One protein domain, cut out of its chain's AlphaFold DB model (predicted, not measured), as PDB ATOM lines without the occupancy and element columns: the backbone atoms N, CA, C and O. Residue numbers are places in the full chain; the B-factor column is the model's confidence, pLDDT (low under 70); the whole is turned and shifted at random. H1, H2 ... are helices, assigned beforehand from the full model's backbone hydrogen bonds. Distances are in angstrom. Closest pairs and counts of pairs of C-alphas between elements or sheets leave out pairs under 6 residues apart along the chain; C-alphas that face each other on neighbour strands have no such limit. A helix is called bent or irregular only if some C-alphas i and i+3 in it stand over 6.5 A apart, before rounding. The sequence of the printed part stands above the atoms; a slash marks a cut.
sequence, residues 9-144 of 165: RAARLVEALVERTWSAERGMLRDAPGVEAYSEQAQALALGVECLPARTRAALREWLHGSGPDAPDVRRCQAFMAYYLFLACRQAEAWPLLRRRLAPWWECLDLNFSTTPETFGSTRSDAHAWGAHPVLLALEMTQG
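AT A GLANCE: This is residues 9 to 144 of the 165 residues of an uncharacterized protein of Verrucomicrobiales bacterium (UniProt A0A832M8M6). Helices H2 and H4 cross at the core; H3 packs on H2 near one end of the body, and H5 folds back beside H4 as a hairpin. H1 lies at one far end, looped residues 111 to 133 fill out the other, and residues 138 to 144, with most of H6, stick out. The 136 printed residues hold six named helices, H1 to H6 in chain order, and no named strand: all helix. The whole is compact, with a radius of gyration of the C-alphas of 16.0 A and spans of 46 by 35 by 30 A.

IN THESE COORDINATES: Find C-alpha 9 at (43.130, -15.615, 141.412); from there H1 runs 18.3 A to residue 21. Next come H2, residues 40 to 47, and H3, residues 54 to 65, 17.0 A. H4, residues 79 to 92, spans 20.3 A and is only just irregular: C-alphas 80 and 83 are 6.9 A apart. H5, residues 95 to 110, spans 22.3 A; it is irregular, with C-alphas 101 and 104 7.0 A apart, and has a kink of 38 degrees near residue 104. H6, residues 134 to 142, ends at C-alpha 142, (18.122, 11.184, 126.457).

HOW THE PARTS SIT: Start at the hub, H4: it touches H2 at a steep tilt of 44 degrees, closest at the C-alphas of Ala 44 and Leu 85, 4.9 A. The hairpin H4 and H5 has a shallow tilt of 31 degrees, opposite ways; H5 touches with residues 95 to 101 alone, closest C-alphas Phe 86 and Leu 98, 5.9 A. H3 touches H2 with residues 57 to 61 alone, closest C-alphas Leu 47 and Arg 57, 6.2 A, also a hairpin. H3 and H4 only just touch, with 3 pairs of C-alphas within 8 A, the closest those of Arg 61 and Ala 92, 5.8 A. H1 is close to H3 but not clearly touching, and H4 and H6 are near each other. Every O i to N i+4 pair is within hydrogen-bond range in H1, H2, H3 and H6, against 7 of 10 in H4 and 8 of 12 in H5.

THE WHOLE: Look for the two C-alphas farthest apart, those of Arg 9 and Asn 112, at 48.4 A. The printed part has no cut; the links H1 to H2, H3 to H4 and H5 to H6 are long. No printed residue is under 70 in pLDDT.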
ATOM      1  N   ARG A   9      43.708 -15.415 140.073       97.06
ATOM      2  CA  ARG A   9      43.130 -15.615 141.412       97.06
ATOM      3  C   ARG A   9      41.614 -15.413 141.412       97.06
ATOM      4  O   ARG A   9      40.923 -16.202 142.046       97.06
ATOM      5  N   ALA A  10      41.115 -14.392 140.719       97.19
ATOM      6  CA  ALA A  10      39.686 -14.121 140.598       97.19
ATOM      7  C   ALA A  10      38.955 -15.299 139.941       97.19
ATOM      8  O   ALA A  10      37.984 -15.783 140.510       97.19
ATOM      9  N   ALA A  11      39.482 -15.827 138.831       96.94
ATOM     10  CA  ALA A  11      38.904 -16.985 138.148       96.94
ATOM     11  C   ALA A  11      38.760 -18.198 139.083       96.94
ATOM     12  O   ALA A  11      37.660 -18.719 139.244       96.94
ATOM     13  N   ARG A  12      39.830 -18.572 139.801       97.81
ATOM     14  CA  ARG A  12      39.784 -19.695 140.758       97.81
ATOM     15  C   ARG A  12      38.804 -19.469 141.911       97.81
ATOM     16  O   ARG A  12      38.159 -20.407 142.361       97.81
ATOM     17  N   LEU A  13      38.702 -18.236 142.414       97.69
ATOM     18  CA  LEU A  13      37.743 -17.900 143.472       97.69
ATOM     19  C   LEU A  13      36.300 -18.016 142.980       97.69
ATOM     20  O   LEU A  13      35.449 -18.515 143.709       97.69
ATOM     21  N   VAL A  14      36.032 -17.568 141.756       98.06
ATOM     22  CA  VAL A  14      34.699 -17.625 141.153       98.06
ATOM     23  C   VAL A  14      34.302 -19.063 140.837       98.06
ATOM     24  O   VAL A  14      33.173 -19.442 141.128       98.06
ATOM     25  N   GLU A  15      35.221 -19.887 140.331       97.81
ATOM     26  CA  GLU A  15      34.990 -21.325 140.136       97.81
ATOM     27  C   GLU A  15      34.623 -22.020 141.450       97.81
ATOM     28  O   GLU A  15      33.576 -22.662 141.524       97.81
ATOM     29  N   ALA A  16      35.417 -21.818 142.505       97.88
ATOM     30  CA  ALA A  16      35.151 -22.404 143.818       97.88
ATOM     31  C   ALA A  16      33.853 -21.875 144.456       97.88
ATOM     32  O   ALA A  16      33.168 -22.604 145.173       97.88
ATOM     33  N   LEU A  17      33.497 -20.607 144.220       97.44
ATOM     34  CA  LEU A  17      32.217 -20.048 144.659       97.44
ATOM     35  C   LEU A  17      31.065 -20.766 143.964       97.44
ATOM     36  O   LEU A  17      30.186 -21.281 144.646       97.44
ATOM     37  N   VAL A  18      31.099 -20.836 142.630       98.25
ATOM     38  CA  VAL A  18      30.057 -21.478 141.821       98.25
ATOM     39  C   VAL A  18      29.916 -22.945 142.207       98.25
ATOM     40  O   VAL A  18      28.803 -23.400 142.421       98.25
ATOM     41  N   GLU A  19      31.014 -23.679 142.365       97.88
ATOM     42  CA  GLU A  19      30.984 -25.081 142.800       97.88
ATOM     43  C   GLU A  19      30.240 -25.265 144.132       97.88
ATOM     44  O   GLU A  19      29.468 -26.206 144.293       97.88
ATOM     45  N   ARG A  20      30.433 -24.343 145.079       98.00
ATOM     46  CA  ARG A  20      29.891 -24.456 146.440       98.00
ATOM     47  C   ARG A  20      28.493 -23.874 146.613       98.00
ATOM     48  O   ARG A  20      27.848 -24.167 147.619       98.00
ATOM     49  N   THR A  21      28.040 -23.017 145.699       98.44
ATOM     50  CA  THR A  21      26.741 -22.336 145.812       98.44
ATOM     51  C   THR A  21      25.783 -22.649 144.675       98.44
ATOM     52  O   THR A  21      24.605 -22.325 144.794       98.44
ATOM     53  N   TRP A  22      26.216 -23.289 143.591       98.19
ATOM     54  CA  TRP A  22      25.323 -23.645 142.494       98.19
ATOM     55  C   TRP A  22      24.296 -24.699 142.918       98.19
ATOM     56  O   TRP A  22      24.640 -25.757 143.441       98.19
ATOM     57  N   SER A  23      23.024 -24.424 142.646       96.94
ATOM     58  CA  SER A  23      21.947 -25.405 142.699       96.94
ATOM     59  C   SER A  23      21.581 -25.811 141.277       96.94
ATOM     60  O   SER A  23      21.000 -25.024 140.530       96.94
ATOM     61  N   ALA A  24      21.931 -27.043 140.900       94.19
ATOM     62  CA  ALA A  24      21.623 -27.583 139.576       94.19
ATOM     63  C   ALA A  24      20.114 -27.746 139.353       94.19
ATOM     64  O   ALA A  24      19.634 -27.460 138.264       94.19
ATOM     65  N   GLU A  25      19.379 -28.139 140.395       93.06
ATOM     66  CA  GLU A  25      17.920 -28.264 140.374       93.06
ATOM     67  C   GLU A  25      17.241 -26.922 140.084       93.06
ATOM     68  O   GLU A  25      16.309 -26.844 139.289       93.06
ATOM     69  N   ARG A  26      17.730 -25.850 140.717       93.69
ATOM     70  CA  ARG A  26      17.122 -24.519 140.616       93.69
ATOM     71  C   ARG A  26      17.666 -23.688 139.460       93.69
ATOM     72  O   ARG A  26      17.057 -22.681 139.120       93.69
ATOM     73  N   GLY A  27      18.814 -24.058 138.894       95.69
ATOM     74  CA  GLY A  27      19.512 -23.234 137.906       95.69
ATOM     75  C   GLY A  27      19.960 -21.881 138.474       95.69
ATOM     76  O   GLY A  27      19.973 -20.883 137.758       95.69
ATOM     77  N   MET A  28      20.289 -21.828 139.770       97.06
ATOM     78  CA  MET A  28      20.572 -20.592 140.511       97.06
ATOM     79  C   MET A  28      21.760 -20.755 141.457       97.06
ATOM     80  O   MET A  28      22.091 -21.860 141.892       97.06
ATOM     81  N   LEU A  29      22.361 -19.632 141.844       98.38
ATOM     82  CA  LEU A  29      23.301 -19.566 142.959       98.38
ATOM     83  C   LEU A  29      22.543 -19.379 144.275       98.38
ATOM     84  O   LEU A  29      21.672 -18.517 144.390       98.38
ATOM     85  N   ARG A  30      22.917 -20.159 145.280       98.44
ATOM     86  CA  ARG A  30      22.535 -19.958 146.677       98.44
ATOM     87  C   ARG A  30      23.195 -18.698 147.225       98.44
ATOM     88  O   ARG A  30      24.318 -18.370 146.836       98.44
ATOM     89  N   ASP A  31      22.549 -18.059 148.193       98.00
ATOM     90  CA  ASP A  31      23.102 -16.896 148.897       98.00
ATOM     91  C   ASP A  31      24.383 -17.246 149.675       98.00
ATOM     92  O   ASP A  31      25.277 -16.412 149.820       98.00
ATOM     93  N   ALA A  32      24.492 -18.487 150.161       96.75
ATOM     94  CA  ALA A  32      25.673 -19.001 150.844       96.75
ATOM     95  C   ALA A  32      25.822 -20.525 150.650       96.75
ATOM     96  O   ALA A  32      24.830 -21.219 150.404       96.75
ATOM     97  N   PRO A  33      27.044 -21.078 150.788       95.81
ATOM     98  CA  PRO A  33      27.259 -22.523 150.770       95.81
ATOM     99  C   PRO A  33      26.442 -23.230 151.856       95.81
ATOM    100  O   PRO A  33      26.476 -22.825 153.017       95.81
ATOM    101  N   GLY A  34      25.742 -24.302 151.485       92.25
ATOM    102  CA  GLY A  34      24.965 -25.122 152.423       92.25
ATOM    103  C   GLY A  34      23.638 -24.516 152.892       92.25
ATOM    104  O   GLY A  34      23.023 -25.078 153.792       92.25
ATOM    105  N   VAL A  35      23.184 -23.400 152.306       94.94
ATOM    106  CA  VAL A  35      21.894 -22.774 152.646       94.94
ATOM    107  C   VAL A  35      20.920 -22.852 151.464       94.94
ATOM    108  O   VAL A  35      21.268 -22.558 150.319       94.94
ATOM    109  N   GLU A  36      19.669 -23.215 151.750       95.44
ATOM    110  CA  GLU A  36      18.527 -23.164 150.822       95.44
ATOM    111  C   GLU A  36      17.904 -21.758 150.804       95.44
ATOM    112  O   GLU A  36      16.752 -21.559 151.174       95.44
ATOM    113  N   ALA A  37      18.704 -20.754 150.435       97.50
ATOM    114  CA  ALA A  37      18.261 -19.369 150.300       97.50
ATOM    115  C   ALA A  37      18.737 -18.792 148.970       97.50
ATOM    116  O   ALA A  37      19.886 -19.004 148.569       97.50
ATOM    117  N   TYR A  38      17.848 -18.053 148.314       98.38
ATOM    118  CA  TYR A  38      18.057 -17.511 146.980       98.38
ATOM    119  C   TYR A  38      17.628 -16.052 146.930       98.38
ATOM    120  O   TYR A  38      16.616 -15.655 147.514       98.38
ATOM    121  N   SER A  39      18.379 -15.254 146.185       98.50
ATOM    122  CA  SER A  39      18.108 -13.832 146.052       98.50
ATOM    123  C   SER A  39      18.440 -13.317 144.658       98.50
ATOM    124  O   SER A  39      19.336 -13.833 143.981       98.50
ATOM    125  N   GLU A  40      17.730 -12.271 144.231       98.38
ATOM    126  CA  GLU A  40      18.058 -11.530 143.010       98.38
ATOM    127  C   GLU A  40      19.452 -10.898 143.106       98.38
ATOM    128  O   GLU A  40      20.163 -10.812 142.107       98.38
ATOM    129  N   GLN A  41      19.867 -10.511 144.315       98.00
ATOM    130  CA  GLN A  41      21.168  -9.929 144.624       98.00
ATOM    131  C   GLN A  41      22.305 -10.863 144.199       98.00
ATOM    132  O   GLN A  41      23.201 -10.441 143.466       98.00
ATOM    133  N   ALA A  42      22.258 -12.128 144.631       98.19
ATOM    134  CA  ALA A  42      23.285 -13.114 144.305       98.19
ATOM    135  C   ALA A  42      23.363 -13.365 142.790       98.19
ATOM    136  O   ALA A  42      24.456 -13.369 142.221       98.19
ATOM    137  N   GLN A  43      22.210 -13.489 142.120       98.38
ATOM    138  CA  GLN A  43      22.174 -13.748 140.676       98.38
ATOM    139  C   GLN A  43      22.684 -12.542 139.871       98.38
ATOM    140  O   GLN A  43      23.513 -12.693 138.970       98.38
ATOM    141  N   ALA A  44      22.218 -11.336 140.208       98.25
ATOM    142  CA  ALA A  44      22.567 -10.107 139.504       98.25
ATOM    143  C   ALA A  44      24.054  -9.759 139.650       98.25
ATOM    144  O   ALA A  44      24.709  -9.431 138.660       98.25
ATOM    145  N   LEU A  45      24.608  -9.877 140.864       98.19
ATOM    146  CA  LEU A  45      26.035  -9.657 141.093       98.19
ATOM    147  C   LEU A  45      26.888 -10.670 140.329       98.19
ATOM    148  O   LEU A  45      27.872 -10.279 139.704       98.19
ATOM    149  N   ALA A  46      26.499 -11.951 140.324       98.12
ATOM    150  CA  ALA A  46      27.229 -12.984 139.597       98.12
ATOM    151  C   ALA A  46      27.304 -12.692 138.093       98.12
ATOM    152  O   ALA A  46      28.373 -12.827 137.498       98.12
ATOM    153  N   LEU A  47      26.213 -12.227 137.476       98.12
ATOM    154  CA  LEU A  47      26.203 -11.856 136.056       98.12
ATOM    155  C   LEU A  47      27.188 -10.722 135.718       98.12
ATOM    156  O   LEU A  47      27.734 -10.711 134.610       98.12
ATOM    157  N   GLY A  48      27.476  -9.832 136.672       96.62
ATOM    158  CA  GLY A  48      28.486  -8.778 136.545       96.62
ATOM    159  C   GLY A  48      29.940  -9.253 136.674       96.62
ATOM    160  O   GLY A  48      30.858  -8.501 136.353       96.62
ATOM    161  N   VAL A  49      30.186 -10.490 137.117       96.50
ATOM    162  CA  VAL A  49      31.540 -11.041 137.267       96.50
ATOM    163  C   VAL A  49      32.071 -11.502 135.910       96.50
ATOM    164  O   VAL A  49      31.491 -12.384 135.284       96.50
ATOM    165  N   GLU A  50      33.195 -10.946 135.448       92.88
ATOM    166  CA  GLU A  50      33.782 -11.241 134.126       92.88
ATOM    167  C   GLU A  50      34.107 -12.735 133.944       92.88
ATOM    168  O   GLU A  50      33.679 -13.356 132.973       92.88
ATOM    169  N   CYS A  51      34.781 -13.338 134.928       95.88
ATOM    170  CA  CYS A  51      35.220 -14.738 134.901       95.88
ATOM    171  C   CYS A  51      34.156 -15.751 135.365       95.88
ATOM    172  O   CYS A  51      34.494 -16.885 135.699       95.88
ATOM    173  N   LEU A  52      32.870 -15.375 135.381       97.88
ATOM    174  CA  LEU A  52      31.788 -16.324 135.644       97.88
ATOM    175  C   LEU A  52      31.778 -17.432 134.567       97.88
ATOM    176  O   LEU A  52      31.746 -17.096 133.376       97.88
ATOM    177  N   PRO A  53      31.744 -18.729 134.941       97.69
ATOM    178  CA  PRO A  53      31.682 -19.830 133.986       97.69
ATOM    179  C   PRO A  53      30.530 -19.669 132.991       97.69
ATOM    180  O   PRO A  53      29.402 -19.359 133.377       97.69
ATOM    181  N   ALA A  54      30.796 -19.928 131.707       97.12
ATOM    182  CA  ALA A  54      29.839 -19.686 130.624       97.12
ATOM    183  C   ALA A  54      28.494 -20.405 130.832       97.12
ATOM    184  O   ALA A  54      27.444 -19.802 130.625       97.12
ATOM    185  N   ARG A  55      28.520 -21.655 131.323       97.19
ATOM    186  CA  ARG A  55      27.305 -22.429 131.645       97.19
ATOM    187  C   ARG A  55      26.443 -21.748 132.711       97.19
ATOM    188  O   ARG A  55      25.232 -21.657 132.564       97.19
ATOM    189  N   THR A  56      27.080 -21.223 133.755       98.19
ATOM    190  CA  THR A  56      26.404 -20.536 134.857       98.19
ATOM    191  C   THR A  56      25.850 -19.207 134.366       98.19
ATOM    192  O   THR A  56      24.701 -18.881 134.636       98.19
ATOM    193  N   ARG A  57      26.627 -18.466 133.566       98.25
ATOM    194  CA  ARG A  57      26.165 -17.228 132.928       98.25
ATOM    195  C   ARG A  57      24.932 -17.465 132.054       98.25
ATOM    196  O   ARG A  57      24.005 -16.667 132.121       98.25
ATOM    197  N   ALA A  58      24.925 -18.519 131.238       97.69
ATOM    198  CA  ALA A  58      23.797 -18.855 130.372       97.69
ATOM    199  C   ALA A  58      22.531 -19.144 131.190       97.69
ATOM    200  O   ALA A  58      21.523 -18.473 130.991       97.69
ATOM    201  N   ALA A  59      22.626 -20.026 132.187       98.06
ATOM    202  CA  ALA A  59      21.499 -20.367 133.052       98.06
ATOM    203  C   ALA A  59      20.951 -19.152 133.828       98.06
ATOM    204  O   ALA A  59      19.744 -18.956 133.903       98.06
ATOM    205  N   LEU A  60      21.818 -18.271 134.343       98.38
ATOM    206  CA  LEU A  60      21.366 -17.048 135.020       98.38
ATOM    207  C   LEU A  60      20.730 -16.029 134.059       98.38
ATOM    208  O   LEU A  60      19.846 -15.275 134.461       98.38
ATOM    209  N   ARG A  61      21.148 -15.992 132.785       98.00
ATOM    210  CA  ARG A  61      20.472 -15.181 131.759       98.00
ATOM    211  C   ARG A  61      19.091 -15.746 131.441       98.00
ATOM    212  O   ARG A  61      18.151 -14.969 131.351       98.00
ATOM    213  N   GLU A  62      18.960 -17.062 131.305       97.44
ATOM    214  CA  GLU A  62      17.663 -17.727 131.122       97.44
ATOM    215  C   GLU A  62      16.740 -17.483 132.318       97.44
ATOM    216  O   GLU A  62      15.575 -17.137 132.134       97.44
ATOM    217  N   TRP A  63      17.282 -17.549 133.537       97.75
ATOM    218  CA  TRP A  63      16.564 -17.209 134.760       97.75
ATOM    219  C   TRP A  63      15.947 -15.803 134.685       97.75
ATOM    220  O   TRP A  63      14.757 -15.673 134.944       97.75
ATOM    221  N   LEU A  64      16.681 -14.775 134.231       98.00
ATOM    222  CA  LEU A  64      16.138 -13.410 134.075       98.00
ATOM    223  C   LEU A  64      14.939 -13.312 133.112       98.00
ATOM    224  O   LEU A  64      14.112 -12.411 133.261       98.00
ATOM    225  N   HIS A  65      14.862 -14.194 132.112       96.81
ATOM    226  CA  HIS A  65      13.774 -14.226 131.126       96.81
ATOM    227  C   HIS A  65      12.594 -15.101 131.561       96.81
ATOM    228  O   HIS A  65      11.480 -14.911 131.076       96.81
ATOM    229  N   GLY A  66      12.834 -16.056 132.459       94.56
ATOM    230  CA  GLY A  66      11.820 -16.968 132.971       94.56
ATOM    231  C   GLY A  66      11.048 -16.432 134.180       94.56
ATOM    232  O   GLY A  66      11.058 -15.247 134.508       94.56
ATOM    233  N   SER A  67      10.383 -17.351 134.878       92.75
ATOM    234  CA  SER A  67       9.649 -17.083 136.123       92.75
ATOM    235  C   SER A  67      10.526 -17.123 137.378       92.75
ATOM    236  O   SER A  67      10.051 -16.801 138.465       92.75
ATOM    237  N   GLY A  68      11.802 -17.497 137.252       91.50
ATOM    238  CA  GLY A  68      12.721 -17.652 138.381       91.50
ATOM    239  C   GLY A  68      12.821 -16.425 139.307       91.50
ATOM    240  O   GLY A  68      12.751 -16.607 140.520       91.50
ATOM    241  N   PRO A  69      12.926 -15.184 138.794       96.62
ATOM    242  CA  PRO A  69      12.946 -13.964 139.602       96.62
ATOM    243  C   PRO A  69      11.666 -13.723 140.401       96.62
ATOM    244  O   PRO A  69      11.688 -12.997 141.391       96.62
ATOM    245  N   ASP A  70      10.538 -14.284 139.963       95.62
ATOM    246  CA  ASP A  70       9.242 -14.137 140.628       95.62
ATOM    247  C   ASP A  70       8.875 -15.357 141.487       95.62
ATOM    248  O   ASP A  70       7.778 -15.395 142.045       95.62
ATOM    249  N   ALA A  71       9.776 -16.337 141.628       95.88
ATOM    250  CA  ALA A  71       9.571 -17.457 142.533       95.88
ATOM    251  C   ALA A  71       9.408 -16.953 143.986       95.88
ATOM    252  O   ALA A  71      10.148 -16.063 144.417       95.88
ATOM    253  N   PRO A  72       8.442 -17.491 144.754       95.00
ATOM    254  CA  PRO A  72       8.048 -16.932 146.051       95.00
ATOM    255  C   PRO A  72       9.147 -17.014 147.119       95.00
ATOM    256  O   PRO A  72       9.144 -16.236 148.069       95.00
ATOM    257  N   ASP A  73      10.086 -17.944 146.965       95.50
ATOM    258  CA  ASP A  73      11.222 -18.156 147.857       95.50
ATOM    259  C   ASP A  73      12.486 -17.385 147.431       95.50
ATOM    260  O   ASP A  73      13.526 -17.483 148.082       95.50
ATOM    261  N   VAL A  74      12.404 -16.588 146.359       97.81
ATOM    262  CA  VAL A  74      13.496 -15.727 145.899       97.81
ATOM    263  C   VAL A  74      13.331 -14.329 146.480       97.81
ATOM    264  O   VAL A  74      12.376 -13.603 146.195       97.81
ATOM    265  N   ARG A  75      14.308 -13.907 147.287       97.62
ATOM    266  CA  ARG A  75      14.323 -12.560 147.863       97.62
ATOM    267  C   ARG A  75      14.589 -11.517 146.778       97.62
ATOM    268  O   ARG A  75      15.587 -11.597 146.065       97.62
ATOM    269  N   ARG A  76      13.731 -10.498 146.717       95.88
ATOM    270  CA  ARG A  76      13.870  -9.378 145.777       95.88
ATOM    271  C   ARG A  76      14.967  -8.392 146.176       95.88
ATOM    272  O   ARG A  76      15.278  -8.210 147.359       95.88
ATOM    273  N   CYS A  77      15.513  -7.707 145.179       95.81
ATOM    274  CA  CYS A  77      16.347  -6.532 145.378       95.81
ATOM    275  C   CYS A  77      15.537  -5.389 146.003       95.81
ATOM    276  O   CYS A  77      14.464  -5.035 145.524       95.81
ATOM    277  N   GLN A  78      16.099  -4.775 147.044       92.38
ATOM    278  CA  GLN A  78      15.665  -3.462 147.526       92.38
ATOM    279  C   GLN A  78      16.325  -2.346 146.705       92.38
ATOM    280  O   GLN A  78      17.250  -2.617 145.934       92.38
ATOM    281  N   ALA A  79      15.885  -1.099 146.911       93.56
ATOM    282  CA  ALA A  79      16.341   0.088 146.178       93.56
ATOM    283  C   ALA A  79      17.867   0.124 145.967       93.56
ATOM    284  O   ALA A  79      18.319   0.247 144.831       93.56
ATOM    285  N   PHE A  80      18.652  -0.110 147.028       93.38
ATOM    286  CA  PHE A  80      20.118  -0.151 146.962       93.38
ATOM    287  C   PHE A  80      20.660  -1.141 145.915       93.38
ATOM    288  O   PHE A  80      21.470  -0.768 145.069       93.38
ATOM    289  N   MET A  81      20.201  -2.398 145.939       96.56
ATOM    290  CA  MET A  81      20.735  -3.473 145.088       96.56
ATOM    291  C   MET A  81      20.108  -3.537 143.694       96.56
ATOM    292  O   MET A  81      20.642  -4.214 142.812       96.56
ATOM    293  N   ALA A  82      18.996  -2.838 143.470       96.06
ATOM    294  CA  ALA A  82      18.270  -2.878 142.206       96.06
ATOM    295  C   ALA A  82      19.109  -2.414 141.006       96.06
ATOM    296  O   ALA A  82      18.911  -2.915 139.902       96.06
ATOM    297  N   TYR A  83      20.099  -1.537 141.215       95.69
ATOM    298  CA  TYR A  83      21.031  -1.129 140.161       95.69
ATOM    299  C   TYR A  83      21.710  -2.314 139.470       95.69
ATOM    300  O   TYR A  83      21.718  -2.402 138.244       95.69
ATOM    301  N   TYR A  84      22.244  -3.256 140.250       97.38
ATOM    302  CA  TYR A  84      22.937  -4.422 139.705       97.38
ATOM    303  C   TYR A  84      21.977  -5.333 138.941       97.38
ATOM    304  O   TYR A  84      22.340  -5.871 137.895       97.38
ATOM    305  N   LEU A  85      20.730  -5.449 139.410       97.94
ATOM    306  CA  LEU A  85      19.690  -6.172 138.686       97.94
ATOM    307  C   LEU A  85      19.349  -5.482 137.360       97.94
ATOM    308  O   LEU A  85      19.212  -6.163 136.347       97.94
ATOM    309  N   PHE A  86      19.272  -4.149 137.324       96.69
ATOM    310  CA  PHE A  86      19.049  -3.408 136.081       96.69
ATOM    311  C   PHE A  86      20.200  -3.596 135.093       96.69
ATOM    312  O   PHE A  86      19.940  -3.839 133.916       96.69
ATOM    313  N   LEU A  87      21.456  -3.557 135.550       95.81
ATOM    314  CA  LEU A  87      22.612  -3.864 134.701       95.81
ATOM    315  C   LEU A  87      22.533  -5.283 134.129       95.81
ATOM    316  O   LEU A  87      22.689  -5.464 132.920       95.81
ATOM    317  N   ALA A  88      22.230  -6.269 134.975       97.56
ATOM    318  CA  ALA A  88      22.079  -7.658 134.558       97.56
ATOM    319  C   ALA A  88      20.951  -7.819 133.524       97.56
ATOM    320  O   ALA A  88      21.161  -8.417 132.469       97.56
ATOM    321  N   CYS A  89      19.785  -7.212 133.772       96.88
ATOM    322  CA  CYS A  89      18.664  -7.224 132.836       96.88
ATOM    323  C   CYS A  89      19.032  -6.572 131.504       96.88
ATOM    324  O   CYS A  89      18.698  -7.109 130.457       96.88
ATOM    325  N   ARG A  90      19.750  -5.444 131.514       93.75
ATOM    326  CA  ARG A  90      20.192  -4.769 130.285       93.75
ATOM    327  C   ARG A  90      21.156  -5.622 129.476       93.75
ATOM    328  O   ARG A  90      20.965  -5.774 128.275       93.75
ATOM    329  N   GLN A  91      22.158  -6.211 130.126       93.81
ATOM    330  CA  GLN A  91      23.130  -7.088 129.470       93.81
ATOM    331  C   GLN A  91      22.480  -8.367 128.912       93.81
ATOM    332  O   GLN A  91      22.971  -8.949 127.938       93.81
ATOM    333  N   ALA A  92      21.395  -8.821 129.542       95.62
ATOM    334  CA  ALA A  92      20.605  -9.969 129.115       95.62
ATOM    335  C   ALA A  92      19.435  -9.617 128.182       95.62
ATOM    336  O   ALA A  92      18.774 -10.532 127.705       95.62
ATOM    337  N   GLU A  93      19.177  -8.330 127.934       94.56
ATOM    338  CA  GLU A  93      17.981  -7.819 127.249       94.56
ATOM    339  C   GLU A  93      16.645  -8.275 127.879       94.56
ATOM    340  O   GLU A  93      15.618  -8.366 127.209       94.56
ATOM    341  N   ALA A  94      16.626  -8.517 129.194       96.38
ATOM    342  CA  ALA A  94      15.444  -8.887 129.980       96.38
ATOM    343  C   ALA A  94      14.585  -7.655 130.334       96.38
ATOM    344  O   ALA A  94      14.332  -7.335 131.499       96.38
ATOM    345  N   TRP A  95      14.151  -6.918 129.308       95.25
ATOM    346  CA  TRP A  95      13.398  -5.668 129.452       95.25
ATOM    347  C   TRP A  95      12.075  -5.805 130.221       95.25
ATOM    348  O   TRP A  95      11.797  -4.924 131.040       95.25
ATOM    349  N   PRO A  96      11.273  -6.880 130.049       94.94
ATOM    350  CA  PRO A  96      10.042  -7.056 130.820       94.94
ATOM    351  C   PRO A  96      10.286  -7.172 132.330       94.94
ATOM    352  O   PRO A  96       9.530  -6.602 133.121       94.94
ATOM    353  N   LEU A  97      11.352  -7.870 132.742       96.50
ATOM    354  CA  LEU A  97      11.750  -7.955 134.149       96.50
ATOM    355  C   LEU A  97      12.220  -6.593 134.662       96.50
ATOM    356  O   LEU A  97      11.737  -6.146 135.699       96.50
ATOM    357  N   LEU A  98      13.093  -5.903 133.918       96.25
ATOM    358  CA  LEU A  98      13.570  -4.563 134.278       96.25
ATOM    359  C   LEU A  98      12.390  -3.604 134.498       96.25
ATOM    360  O   LEU A  98      12.302  -2.965 135.543       96.25
ATOM    361  N   ARG A  99      11.438  -3.570 133.555       94.56
ATOM    362  CA  ARG A  99      10.205  -2.776 133.646       94.56
ATOM    363  C   ARG A  99       9.426  -3.106 134.923       94.56
ATOM    364  O   ARG A  99       9.076  -2.203 135.672       94.56
ATOM    365  N   ARG A 100       9.179  -4.392 135.190       94.81
ATOM    366  CA  ARG A 100       8.447  -4.839 136.387       94.81
ATOM    367  C   ARG A 100       9.175  -4.465 137.678       94.81
ATOM    368  O   ARG A 100       8.529  -4.140 138.666       94.81
ATOM    369  N   ARG A 101      10.509  -4.480 137.676       96.19
ATOM    370  CA  ARG A 101      11.333  -4.089 138.827       96.19
ATOM    371  C   ARG A 101      11.485  -2.580 138.989       96.19
ATOM    372  O   ARG A 101      11.866  -2.162 140.070       96.19
ATOM    373  N   LEU A 102      11.134  -1.769 137.989       95.38
ATOM    374  CA  LEU A 102      10.999  -0.313 138.126       95.38
ATOM    375  C   LEU A 102       9.675   0.123 138.770       95.38
ATOM    376  O   LEU A 102       9.589   1.263 139.216       95.38
ATOM    377  N   ALA A 103       8.677  -0.764 138.859       94.56
ATOM    378  CA  ALA A 103       7.355  -0.435 139.393       94.56
ATOM    379  C   ALA A 103       7.368   0.287 140.758       94.56
ATOM    380  O   ALA A 103       6.673   1.295 140.866       94.56
ATOM    381  N   PRO A 104       8.215  -0.085 141.743       95.12
ATOM    382  CA  PRO A 104       8.247   0.616 143.029       95.12
ATOM    383  C   PRO A 104       8.600   2.108 142.931       95.12
ATOM    384  O   PRO A 104       8.168   2.904 143.758       95.12
ATOM    385  N   TRP A 105       9.365   2.521 141.912       95.69
ATOM    386  CA  TRP A 105       9.650   3.940 141.680       95.69
ATOM    387  C   TRP A 105       8.452   4.682 141.096       95.69
ATOM    388  O   TRP A 105       8.272   5.854 141.406       95.69
ATOM    389  N   TRP A 106       7.637   4.026 140.269       94.12
ATOM    390  CA  TRP A 106       6.392   4.618 139.773       94.12
ATOM    391  C   TRP A 106       5.369   4.761 140.891       94.12
ATOM    392  O   TRP A 106       4.783   5.825 141.032       94.12
ATOM    393  N   GLU A 107       5.265   3.757 141.759       94.88
ATOM    394  CA  GLU A 107       4.427   3.829 142.958       94.88
ATOM    395  C   GLU A 107       4.844   4.994 143.871       94.88
ATOM    396  O   GLU A 107       3.990   5.682 144.423       94.88
ATOM    397  N   CYS A 108       6.145   5.289 143.992       94.81
ATOM    398  CA  CYS A 108       6.603   6.481 144.715       94.81
ATOM    399  C   CYS A 108       6.053   7.779 144.093       94.81
ATOM    400  O   CYS A 108       5.649   8.677 144.830       94.81
ATOM    401  N   LEU A 109       6.007   7.879 142.758       94.06
ATOM    402  CA  LEU A 109       5.429   9.041 142.070       94.06
ATOM    403  C   LEU A 109       3.926   9.161 142.347       94.06
ATOM    404  O   LEU A 109       3.457  10.259 142.637       94.06
ATOM    405  N   ASP A 110       3.195   8.044 142.333       95.81
ATOM    406  CA  ASP A 110       1.761   8.006 142.656       95.81
ATOM    407  C   ASP A 110       1.487   8.426 144.113       95.81
ATOM    408  O   ASP A 110       0.460   9.033 144.422       95.81
ATOM    409  N   LEU A 111       2.438   8.161 145.012       95.00
ATOM    410  CA  LEU A 111       2.427   8.597 146.412       95.00
ATOM    411  C   LEU A 111       2.956  10.030 146.618       95.00
ATOM    412  O   LEU A 111       3.105  10.466 147.759       95.00
ATOM    413  N   ASN A 112       3.207  10.784 145.543       95.56
ATOM    414  CA  ASN A 112       3.733  12.156 145.552       95.56
ATOM    415  C   ASN A 112       5.138  12.313 146.161       95.56
ATOM    416  O   ASN A 112       5.500  13.403 146.615       95.56
ATOM    417  N   PHE A 113       5.963  11.265 146.155       95.75
ATOM    418  CA  PHE A 113       7.369  11.418 146.516       95.75
ATOM    419  C   PHE A 113       8.090  12.294 145.486       95.75
ATOM    420  O   PHE A 113       8.068  12.030 144.284       95.75
ATOM    421  N   SER A 114       8.799  13.312 145.973       94.94
ATOM    422  CA  SER A 114       9.708  14.144 145.174       94.94
ATOM    423  C   SER A 114      11.171  13.682 145.252       94.94
ATOM    424  O   SER A 114      12.032  14.228 144.564       94.94
ATOM    425  N   THR A 115      11.466  12.668 146.075       95.06
ATOM    426  CA  THR A 115      12.796  12.057 146.255       95.06
ATOM    427  C   THR A 115      12.681  10.534 146.390       95.06
ATOM    428  O   THR A 115      11.583  10.020 146.584       95.06
ATOM    429  N   THR A 116      13.779   9.781 146.241       95.31
ATOM    430  CA  THR A 116      13.728   8.314 146.377       95.31
ATOM    431  C   THR A 116      13.860   7.891 147.841       95.31
ATOM    432  O   THR A 116      14.871   8.249 148.448       95.31
ATOM    433  N   PRO A 117      12.932   7.092 148.400       95.31
ATOM    434  CA  PRO A 117      13.037   6.632 149.779       95.31
ATOM    435  C   PRO A 117      14.181   5.628 149.968       95.31
ATOM    436  O   PRO A 117      14.669   5.006 149.022       95.31
ATOM    437  N   GLU A 118      14.603   5.453 151.220       94.50
ATOM    438  CA  GLU A 118      15.618   4.475 151.617       94.50
ATOM    439  C   GLU A 118      15.204   3.040 151.260       94.50
ATOM    440  O   GLU A 118      16.006   2.273 150.718       94.50
ATOM    441  N   THR A 119      13.949   2.702 151.542       93.00
ATOM    442  CA  THR A 119      13.308   1.419 151.245       93.00
ATOM    443  C   THR A 119      11.882   1.664 150.765       93.00
ATOM    444  O   THR A 119      11.249   2.632 151.173       93.00
ATOM    445  N   PHE A 120      11.340   0.792 149.917       91.62
ATOM    446  CA  PHE A 120       9.942   0.912 149.491       91.62
ATOM    447  C   PHE A 120       8.977   0.448 150.591       91.62
ATOM    448  O   PHE A 120       9.299  -0.450 151.374       91.62
ATOM    449  N   GLY A 121       7.786   1.045 150.644       87.81
ATOM    450  CA  GLY A 121       6.785   0.765 151.674       87.81
ATOM    451  C   GLY A 121       7.083   1.511 152.975       87.81
ATOM    452  O   GLY A 121       6.864   2.714 153.060       87.81
ATOM    453  N   SER A 122       7.573   0.805 153.997       88.81
ATOM    454  CA  SER A 122       7.919   1.411 155.289       88.81
ATOM    455  C   SER A 122       9.364   1.901 155.267       88.81
ATOM    456  O   SER A 122      10.287   1.089 155.340       88.81
ATOM    457  N   THR A 123       9.567   3.215 155.186       91.12
ATOM    458  CA  THR A 123      10.901   3.829 155.133       91.12
ATOM    459  C   THR A 123      11.203   4.676 156.365       91.12
ATOM    460  O   THR A 123      10.315   5.272 156.967       91.12
ATOM    461  N   ARG A 124      12.484   4.729 156.742       93.75
ATOM    462  CA  ARG A 124      13.002   5.651 157.767       93.75
ATOM    463  C   ARG A 124      13.370   7.012 157.173       93.75
ATOM    464  O   ARG A 124      13.278   8.017 157.870       93.75
ATOM    465  N   SER A 125      13.841   7.032 155.925       95.00
ATOM    466  CA  SER A 125      14.195   8.254 155.199       95.00
ATOM    467  C   SER A 125      13.459   8.298 153.870       95.00
ATOM    468  O   SER A 125      13.583   7.374 153.063       95.00
ATOM    469  N   ASP A 126      12.745   9.388 153.618       94.62
ATOM    470  CA  ASP A 126      12.048   9.617 152.348       94.62
ATOM    471  C   ASP A 126      12.985  10.114 151.240       94.62
ATOM    472  O   ASP A 126      12.629  10.057 150.068       94.62
ATOM    473  N   ALA A 127      14.207  10.526 151.600       96.12
ATOM    474  CA  ALA A 127      15.234  11.002 150.682       96.12
ATOM    475  C   ALA A 127      16.547  10.234 150.894       96.12
ATOM    476  O   ALA A 127      17.262  10.430 151.881       96.12
ATOM    477  N   HIS A 128      16.884   9.342 149.965       96.19
ATOM    478  CA  HIS A 128      18.097   8.539 150.018       96.19
ATOM    479  C   HIS A 128      18.679   8.310 148.619       96.19
ATOM    480  O   HIS A 128      18.074   7.671 147.755       96.19
ATOM    481  N   ALA A 129      19.902   8.802 148.401       94.81
ATOM    482  CA  ALA A 129      20.550   8.817 147.086       94.81
ATOM    483  C   ALA A 129      20.767   7.417 146.492       94.81
ATOM    484  O   ALA A 129      20.767   7.242 145.276       94.81
ATOM    485  N   TRP A 130      20.898   6.398 147.341       94.31
ATOM    486  CA  TRP A 130      21.102   5.020 146.903       94.31
ATOM    487  C   TRP A 130      19.890   4.373 146.223       94.31
ATOM    488  O   TRP A 130      19.972   3.226 145.796       94.31
ATOM    489  N   GLY A 131      18.762   5.086 146.153       93.94
ATOM    490  CA  GLY A 131      17.572   4.696 145.407       93.94
ATOM    491  C   GLY A 131      17.469   5.401 144.056       93.94
ATOM    492  O   GLY A 131      16.594   5.061 143.268       93.94
ATOM    493  N   ALA A 132      18.356   6.351 143.743       95.12
ATOM    494  CA  ALA A 132      18.243   7.220 142.571       95.12
ATOM    495  C   ALA A 132      18.654   6.559 141.241       95.12
ATOM    496  O   ALA A 132      18.732   7.233 140.218       95.12
ATOM    497  N   HIS A 133      18.892   5.246 141.215       93.38
ATOM    498  CA  HIS A 133      19.383   4.506 140.042       93.38
ATOM    499  C   HIS A 133      18.616   4.745 138.733       93.38
ATOM    500  O   HIS A 133      19.279   4.822 137.693       93.38
ATOM    501  N   PRO A 134      17.270   4.898 138.715       93.75
ATOM    502  CA  PRO A 134      16.549   5.156 137.467       93.75
ATOM    503  C   PRO A 134      16.980   6.432 136.736       93.75
ATOM    504  O   PRO A 134      16.782   6.516 135.525       93.75
ATOM    505  N   VAL A 135      17.629   7.387 137.419       93.81
ATOM    506  CA  VAL A 135      18.192   8.578 136.763       93.81
ATOM    507  C   VAL A 135      19.222   8.202 135.697       93.81
ATOM    508  O   VAL A 135      19.267   8.824 134.641       93.81
ATOM    509  N   LEU A 136      20.007   7.142 135.923       93.12
ATOM    510  CA  LEU A 136      21.004   6.673 134.962       93.12
ATOM    511  C   LEU A 136      20.333   6.109 133.706       93.12
ATOM    512  O   LEU A 136      20.766   6.412 132.598       93.12
ATOM    513  N   LEU A 137      19.241   5.355 133.871       91.31
ATOM    514  CA  LEU A 137      18.451   4.846 132.747       91.31
ATOM    515  C   LEU A 137      17.844   6.000 131.939       91.31
ATOM    516  O   LEU A 137      17.907   5.988 130.713       91.31
ATOM    517  N   ALA A 138      17.299   7.013 132.617       92.00
ATOM    518  CA  ALA A 138      16.746   8.195 131.963       92.00
ATOM    519  C   ALA A 138      17.820   8.975 131.183       92.00
ATOM    520  O   ALA A 138      17.597   9.332 130.028       92.00
ATOM    521  N   LEU A 139      19.005   9.189 131.768       94.69
ATOM    522  CA  LEU A 139      20.132   9.850 131.095       94.69
ATOM    523  C   LEU A 139      20.594   9.087 129.845       94.69
ATOM    524  O   LEU A 139      20.915   9.691 128.826       94.69
ATOM    525  N   GLU A 140      20.612   7.759 129.880       92.25
ATOM    526  CA  GLU A 140      20.946   6.973 128.690       92.25
ATOM    527  C   GLU A 140      19.886   7.085 127.592       92.25
ATOM    528  O   GLU A 140      20.239   7.099 126.411       92.25
ATOM    529  N   MET A 141      18.606   7.194 127.958       92.00
ATOM    530  CA  MET A 141      17.529   7.414 126.989       92.00
ATOM    531  C   MET A 141      17.654   8.773 126.304       92.00
ATOM    532  O   MET A 141      17.525   8.845 125.084       92.00
ATOM    533  N   THR A 142      17.961   9.841 127.047       94.50
ATOM    534  CA  THR A 142      18.122  11.184 126.457       94.50
ATOM    535  C   THR A 142      19.329  11.274 125.524       94.50
ATOM    536  O   THR A 142      19.310  12.043 124.570       94.50
ATOM    537  N   GLN A 143      20.356  10.454 125.757       95.75
ATOM    538  CA  GLN A 143      21.528  10.324 124.887       95.75
ATOM    539  C   GLN A 143      21.322   9.338 123.721       95.75
ATOM    540  O   GLN A 143      22.266   9.066 122.982       95.75
ATOM    541  N   GLY A 144      20.135   8.738 123.574       91.94
ATOM    542  CA  GLY A 144      19.855   7.732 122.540       91.94
ATOM    543  C   GLY A 144      20.604   6.403 122.724       91.94
ATOM    544  O   GLY A 144      20.624   5.576 121.816       91.94
TER     545      GLY A 144